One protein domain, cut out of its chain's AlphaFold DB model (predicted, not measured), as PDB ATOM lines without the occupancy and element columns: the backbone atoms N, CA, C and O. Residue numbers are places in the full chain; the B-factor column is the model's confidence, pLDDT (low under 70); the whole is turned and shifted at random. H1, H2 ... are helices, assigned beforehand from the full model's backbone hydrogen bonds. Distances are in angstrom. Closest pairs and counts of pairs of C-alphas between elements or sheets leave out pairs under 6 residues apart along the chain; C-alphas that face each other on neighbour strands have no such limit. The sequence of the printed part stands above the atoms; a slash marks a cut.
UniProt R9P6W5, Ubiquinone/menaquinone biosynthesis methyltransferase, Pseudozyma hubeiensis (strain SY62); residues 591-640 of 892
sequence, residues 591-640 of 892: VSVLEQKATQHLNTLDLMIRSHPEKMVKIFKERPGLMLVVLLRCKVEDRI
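This is residues 591 to 640 of the 892 residues of the protein "Ubiquinone/menaquinone biosynthesis methyltransferase" of Pseudozyma hubeiensis (strain SY62) (UniProt R9P6W5). Three helices joined end to end make an open triangle: the long H1 is one side, the short H2 turns off its end as the second, and H3 folds back as the third, crossing H1 near Leu 602 at about a right angle. The contacts between the three sides are few, and residues 591 to 598 of H1 and 635 to 640 of H3 stick out as two free arms beyond the crossing. The printed part has 50 residues, with H1, H2 and H3 in that order along the chain and no named strand; its class is all helix. It is only just compact, close to loose, with a radius of gyration of the C-alphas of 11.4 A, and its C-alphas span 32 by 22 by 20 A.

H1 runs from Val 591, C-alpha at (-37.721, 52.325, 31.667), to Ser 611, and is 29.6 A long from first to last C-alpha. It has a kink of 25 degrees near residue 598. After His 612 comes H2, residues 613 to 622, 14.2 A long, with C-alpha 613 at (-19.088, 28.838, 31.902). After Arg 623 comes H3, residues 624 to 640, 24.4 A long, ending with C-alpha 640 at (-37.254, 37.882, 45.040).

H1 and H2 are close but not clearly touching; their closest C-alphas, those of Ile 609 and Met 616, are 5.8 A apart. They run opposite ways at a steep tilt of 55 degrees. H2 and H3 are also close but not clearly touching, with the C-alphas of Phe 620 and Met 627 closest at 5.4 A. They run opposite ways at a steep tilt of 57 degrees. H1 and H3 are close but not clearly touching, with one pair of C-alphas within 8 A, those of Leu 602 and Val 630 at 7.6 A. Their lines are about perpendicular, at 79 degrees. In H2 every O i to N i+4 pair is within hydrogen-bond range; in H1 it is 16 of 17 and in H3 12 of 13.

The two C-alphas farthest apart are those of Val 591 and Glu 614, at 32.5 A. The printed part has no cut, and the links from H1 to H2 and from H2 to H3 are both tight, with one residue each. Residues 610 to 615, of which 613 to 615 belong to H2, also stand free. Without the stretches that stand free, the body has 30 residues and spans 22 by 17 by 12 A. The mean pLDDT of the printed part is 72.0, and the model's confidence is under 70 at residues 591 to 595, residue 598 and residues 633 to 640.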
ATOM      1  N   VAL A 591     -38.382  53.267  30.753       50.56
ATOM      2  CA  VAL A 591     -37.721  52.325  31.667       50.56
ATOM      3  C   VAL A 591     -38.305  50.916  31.530       50.56
ATOM      4  O   VAL A 591     -37.548  49.986  31.288       50.56
ATOM      5  N   SER A 592     -39.630  50.751  31.566       52.09
ATOM      6  CA  SER A 592     -40.276  49.434  31.434       52.09
ATOM      7  C   SER A 592     -40.004  48.771  30.073       52.09
ATOM      8  O   SER A 592     -39.730  47.573  30.005       52.09
ATOM      9  N   VAL A 593     -39.971  49.549  28.983       62.78
ATOM     10  CA  VAL A 593     -39.567  49.042  27.654       62.78
ATOM     11  C   VAL A 593     -38.082  48.653  27.626       62.78
ATOM     12  O   VAL A 593     -37.707  47.692  26.949       62.78
ATOM     13  N   LEU A 594     -37.223  49.378  28.349       53.03
ATOM     14  CA  LEU A 594     -35.799  49.064  28.461       53.03
ATOM     15  C   LEU A 594     -35.568  47.793  29.294       53.03
ATOM     16  O   LEU A 594     -34.785  46.947  28.876       53.03
ATOM     17  N   GLU A 595     -36.294  47.609  30.396       68.69
ATOM     18  CA  GLU A 595     -36.302  46.390  31.222       68.69
ATOM     19  C   GLU A 595     -36.795  45.170  30.426       68.69
ATOM     20  O   GLU A 595     -36.165  44.109  30.447       68.69
ATOM     21  N   GLN A 596     -37.871  45.319  29.644       70.88
ATOM     22  CA  GLN A 596     -38.398  44.241  28.801       70.88
ATOM     23  C   GLN A 596     -37.421  43.836  27.681       70.88
ATOM     24  O   GLN A 596     -37.340  42.662  27.325       70.88
ATOM     25  N   LYS A 597     -36.625  44.774  27.150       71.94
ATOM     26  CA  LYS A 597     -35.532  44.454  26.213       71.94
ATOM     27  C   LYS A 597     -34.317  43.855  26.926       71.94
ATOM     28  O   LYS A 597     -33.747  42.874  26.455       71.94
ATOM     29  N   ALA A 598     -33.934  44.407  28.076       66.88
ATOM     30  CA  ALA A 598     -32.801  43.934  28.862       66.88
ATOM     31  C   ALA A 598     -32.999  42.486  29.325       66.88
ATOM     32  O   ALA A 598     -32.084  41.683  29.185       66.88
ATOM     33  N   THR A 599     -34.192  42.116  29.794       75.06
ATOM     34  CA  THR A 599     -34.507  40.746  30.243       75.06
ATOM     35  C   THR A 599     -34.310  39.689  29.151       75.06
ATOM     36  O   THR A 599     -33.795  38.614  29.454       75.06
ATOM     37  N   GLN A 600     -34.589  39.983  27.874       78.12
ATOM     38  CA  GLN A 600     -34.265  39.069  26.765       78.12
ATOM     39  C   GLN A 600     -32.748  38.840  26.633       78.12
ATOM     40  O   GLN A 600     -32.291  37.697  26.531       78.12
ATOM     41  N   HIS A 601     -31.949  39.909  26.675       71.81
ATOM     42  CA  HIS A 601     -30.488  39.810  26.627       71.81
ATOM     43  C   HIS A 601     -29.912  39.130  27.879       71.81
ATOM     44  O   HIS A 601     -29.031  38.283  27.761       71.81
ATOM     45  N   LEU A 602     -30.453  39.422  29.065       73.38
ATOM     46  CA  LEU A 602     -30.050  38.810  30.332       73.38
ATOM     47  C   LEU A 602     -30.380  37.315  30.387       73.38
ATOM     48  O   LEU A 602     -29.564  36.547  30.882       73.38
ATOM     49  N   ASN A 603     -31.525  36.878  29.853       78.00
ATOM     50  CA  ASN A 603     -31.863  35.453  29.736       78.00
ATOM     51  C   ASN A 603     -30.973  34.737  28.707       78.00
ATOM     52  O   ASN A 603     -30.611  33.580  28.902       78.00
ATOM     53  N   THR A 604     -30.567  35.433  27.640       81.19
ATOM     54  CA  THR A 604     -29.606  34.900  26.659       81.19
ATOM     55  C   THR A 604     -28.218  34.723  27.289       81.19
ATOM     56  O   THR A 604     -27.595  33.678  27.122       81.19
ATOM     57  N   LEU A 605     -27.757  35.708  28.068       75.69
ATOM     58  CA  LEU A 605     -26.503  35.634  28.826       75.69
ATOM     59  C   LEU A 605     -26.541  34.520  29.878       75.69
ATOM     60  O   LEU A 605     -25.604  33.739  29.964       75.69
ATOM     61  N   ASP A 606     -27.632  34.406  30.631       78.69
ATOM     62  CA  ASP A 606     -27.841  33.370  31.645       78.69
ATOM     63  C   ASP A 606     -27.827  31.947  31.041       78.69
ATOM     64  O   ASP A 606     -27.170  31.040  31.557       78.69
ATOM     65  N   LEU A 607     -28.429  31.763  29.859       80.94
ATOM     66  CA  LEU A 607     -28.301  30.526  29.085       80.94
ATOM     67  C   LEU A 607     -26.845  30.254  28.661       80.94
ATOM     68  O   LEU A 607     -26.377  29.124  28.798       80.94
ATOM     69  N   MET A 608     -26.111  31.273  28.195       73.69
ATOM     70  CA  MET A 608     -24.693  31.152  27.816       73.69
ATOM     71  C   MET A 608     -23.766  30.863  29.008       73.69
ATOM     72  O   MET A 608     -22.768  30.165  28.842       73.69
ATOM     73  N   ILE A 609     -24.086  31.363  30.205       80.62
ATOM     74  CA  ILE A 609     -23.348  31.070  31.444       80.62
ATOM     75  C   ILE A 609     -23.532  29.604  31.826       80.62
ATOM     76  O   ILE A 609     -22.542  28.926  32.096       80.62
ATOM     77  N   ARG A 610     -24.771  29.090  31.793       78.44
ATOM     78  CA  ARG A 610     -25.039  27.677  32.103       78.44
ATOM     79  C   ARG A 610     -24.502  26.716  31.040       78.44
ATOM     80  O   ARG A 610     -24.071  25.626  31.395       78.44
ATOM     81  N   SER A 611     -24.503  27.091  29.757       78.94
ATOM     82  CA  SER A 611     -23.994  26.217  28.689       78.94
ATOM     83  C   SER A 611     -22.471  26.259  28.532       78.94
ATOM     84  O   SER A 611     -21.866  25.249  28.165       78.94
ATOM     85  N   HIS A 612     -21.836  27.414  28.760       82.06
ATOM     86  CA  HIS A 612     -20.423  27.664  28.452       82.06
ATOM     87  C   HIS A 612     -19.717  28.517  29.532       82.06
ATOM     88  O   HIS A 612     -19.175  29.586  29.210       82.06
ATOM     89  N   PRO A 613     -19.647  28.056  30.796       77.81
ATOM     90  CA  PRO A 613     -19.088  28.838  31.902       77.81
ATOM     91  C   PRO A 613     -17.647  29.300  31.635       77.81
ATOM     92  O   PRO A 613     -17.341  30.473  31.817       77.81
ATOM     93  N   GLU A 614     -16.779  28.441  31.092       77.31
ATOM     94  CA  GLU A 614     -15.387  28.795  30.759       77.31
ATOM     95  C   GLU A 614     -15.257  29.938  29.738       77.31
ATOM     96  O   GLU A 614     -14.339  30.759  29.824       77.31
ATOM     97  N   LYS A 615     -16.164  29.997  28.753       81.44
ATOM     98  CA  LYS A 615     -16.176  31.068  27.743       81.44
ATOM     99  C   LYS A 615     -16.707  32.357  28.360       81.44
ATOM    100  O   LYS A 615     -16.130  33.416  28.135       81.44
ATOM    101  N   MET A 616     -17.749  32.261  29.188       81.75
ATOM    102  CA  MET A 616     -18.293  33.415  29.899       81.75
ATOM    103  C   MET A 616     -17.306  33.989  30.919       81.75
ATOM    104  O   MET A 616     -17.176  35.203  30.979       81.75
ATOM    105  N   VAL A 617     -16.519  33.171  31.626       77.38
ATOM    106  CA  VAL A 617     -15.436  33.651  32.510       77.38
ATOM    107  C   VAL A 617     -14.377  34.447  31.737       77.38
ATOM    108  O   VAL A 617     -13.915  35.474  32.232       77.38
ATOM    109  N   LYS A 618     -14.019  34.042  30.509       82.19
ATOM    110  CA  LYS A 618     -13.113  34.825  29.643       82.19
ATOM    111  C   LYS A 618     -13.753  36.159  29.233       82.19
ATOM    112  O   LYS A 618     -13.166  37.210  29.471       82.19
ATOM    113  N   ILE A 619     -14.999  36.127  28.758       80.00
ATOM    114  CA  ILE A 619     -15.771  37.328  28.386       80.00
ATOM    115  C   ILE A 619     -15.965  38.280  29.583       80.00
ATOM    116  O   ILE A 619     -15.930  39.493  29.410       80.00
ATOM    117  N   PHE A 620     -16.133  37.766  30.804       82.00
ATOM    118  CA  PHE A 620     -16.246  38.569  32.025       82.00
ATOM    119  C   PHE A 620     -14.920  39.203  32.451       82.00
ATOM    120  O   PHE A 620     -14.932  40.350  32.893       82.00
ATOM    121  N   LYS A 621     -13.784  38.516  32.265       80.31
ATOM    122  CA  LYS A 621     -12.447  39.109  32.453       80.31
ATOM    123  C   LYS A 621     -12.172  40.220  31.434       80.31
ATOM    124  O   LYS A 621     -11.629  41.255  31.799       80.31
ATOM    125  N   GLU A 622     -12.603  40.044  30.186       83.25
ATOM    126  CA  GLU A 622     -12.520  41.077  29.140       83.25
ATOM    127  C   GLU A 622     -13.531  42.226  29.335       83.25
ATOM    128  O   GLU A 622     -13.313  43.337  28.850       83.25
ATOM    129  N   ARG A 623     -14.666  41.975  30.007       78.50
ATOM    130  CA  ARG A 623     -15.781  42.925  30.176       78.50
ATOM    131  C   ARG A 623     -16.380  42.861  31.593       78.50
ATOM    132  O   ARG A 623     -17.518  42.401  31.754       78.50
ATOM    133  N   PRO A 624     -15.695  43.388  32.626       72.94
ATOM    134  CA  PRO A 624     -16.153  43.307  34.019       72.94
ATOM    135  C   PRO A 624     -17.508  43.993  34.271       72.94
ATOM    136  O   PRO A 624     -18.269  43.560  35.134       72.94
ATOM    137  N   GLY A 625     -17.883  44.999  33.471       75.06
ATOM    138  CA  GLY A 625     -19.221  45.605  33.535       75.06
ATOM    139  C   GLY A 625     -20.362  44.623  33.223       75.06
ATOM    140  O   GLY A 625     -21.441  44.735  33.799       75.06
ATOM    141  N   LEU A 626     -20.124  43.617  32.371       76.31
ATOM    142  CA  LEU A 626     -21.100  42.563  32.077       76.31
ATOM    143  C   LEU A 626     -21.265  41.615  33.275       76.31
ATOM    144  O   LEU A 626     -22.383  41.232  33.612       76.31
ATOM    145  N   MET A 627     -20.156  41.294  33.948       77.88
ATOM    146  CA  MET A 627     -20.144  40.496  35.177       77.88
ATOM    147  C   MET A 627     -20.901  41.201  36.309       77.88
ATOM    148  O   MET A 627     -21.719  40.576  36.975       77.88
ATOM    149  N   LEU A 628     -20.698  42.513  36.481       72.75
ATOM    150  CA  LEU A 628     -21.429  43.313  37.468       72.75
ATOM    151  C   LEU A 628     -22.945  43.304  37.214       72.75
ATOM    152  O   LEU A 628     -23.716  43.162  38.158       72.75
ATOM    153  N   VAL A 629     -23.382  43.411  35.955       75.19
ATOM    154  CA  VAL A 629     -24.809  43.339  35.590       75.19
ATOM    155  C   VAL A 629     -25.407  41.960  35.900       75.19
ATOM    156  O   VAL A 629     -26.515  41.887  36.428       75.19
ATOM    157  N   VAL A 630     -24.672  40.874  35.640       73.94
ATOM    158  CA  VAL A 630     -25.094  39.508  36.001       73.94
ATOM    159  C   VAL A 630     -25.170  39.335  37.521       73.94
ATOM    160  O   VAL A 630     -26.192  38.889  38.028       73.94
ATOM    161  N   LEU A 631     -24.146  39.760  38.269       74.81
ATOM    162  CA  LEU A 631     -24.134  39.681  39.735       74.81
ATOM    163  C   LEU A 631     -25.237  40.537  40.377       74.81
ATOM    164  O   LEU A 631     -25.831  40.122  41.369       74.81
ATOM    165  N   LEU A 632     -25.548  41.707  39.809       71.94
ATOM    166  CA  LEU A 632     -26.686  42.529  40.229       71.94
ATOM    167  C   LEU A 632     -28.024  41.836  39.954       71.94
ATOM    168  O   LEU A 632     -28.906  41.913  40.804       71.94
ATOM    169  N   ARG A 633     -28.167  41.145  38.813       68.19
ATOM    170  CA  ARG A 633     -29.353  40.334  38.505       68.19
ATOM    171  C   ARG A 633     -29.520  39.216  39.536       68.19
ATOM    172  O   ARG A 633     -30.546  39.195  40.208       68.19
ATOM    173  N   CYS A 634     -28.505  38.371  39.732       64.06
ATOM    174  CA  CYS A 634     -28.555  37.275  40.705       64.06
ATOM    175  C   CYS A 634     -28.870  37.798  42.114       64.06
ATOM    176  O   CYS A 634     -29.813  37.337  42.735       64.06
ATOM    177  N   LYS A 635     -28.205  38.871  42.566       65.69
ATOM    178  CA  LYS A 635     -28.443  39.500  43.880       65.69
ATOM    179  C   LYS A 635     -29.818  40.177  44.026       65.69
ATOM    180  O   LYS A 635     -30.188  40.564  45.137       65.69
ATOM    181  N   VAL A 636     -30.559  40.371  42.935       56.12
ATOM    182  CA  VAL A 636     -31.962  40.818  42.933       56.12
ATOM    183  C   VAL A 636     -32.909  39.619  42.887       56.12
ATOM    184  O   VAL A 636     -33.879  39.613  43.638       56.12
ATOM    185  N   GLU A 637     -32.607  38.589  42.102       57.97
ATOM    186  CA  GLU A 637     -33.369  37.333  42.053       57.97
ATOM    187  C   GLU A 637     -33.285  36.580  43.393       57.97
ATOM    188  O   GLU A 637     -34.326  36.281  43.967       57.97
ATOM    189  N   ASP A 638     -32.107  36.484  44.020       53.66
ATOM    190  CA  ASP A 638     -31.908  36.003  45.401       53.66
ATOM    191  C   ASP A 638     -32.826  36.709  46.418       53.66
ATOM    192  O   ASP A 638     -33.203  36.134  47.433       53.66
ATOM    193  N   ARG A 639     -33.195  37.977  46.177       46.53
ATOM    194  CA  ARG A 639     -34.077  38.768  47.058       46.53
ATOM    195  C   ARG A 639     -35.565  38.630  46.722       46.53
ATOM    196  O   ARG A 639     -36.396  39.031  47.533       46.53
ATOM    197  N   ILE A 640     -35.890  38.104  45.543       49.12
ATOM    198  CA  ILE A 640     -37.254  37.882  45.040       49.12
ATOM    199  C   ILE A 640     -37.676  36.422  45.262       49.12
ATOM    200  O   ILE A 640     -38.824  36.178  45.627       49.12
TER     201      ILE A 640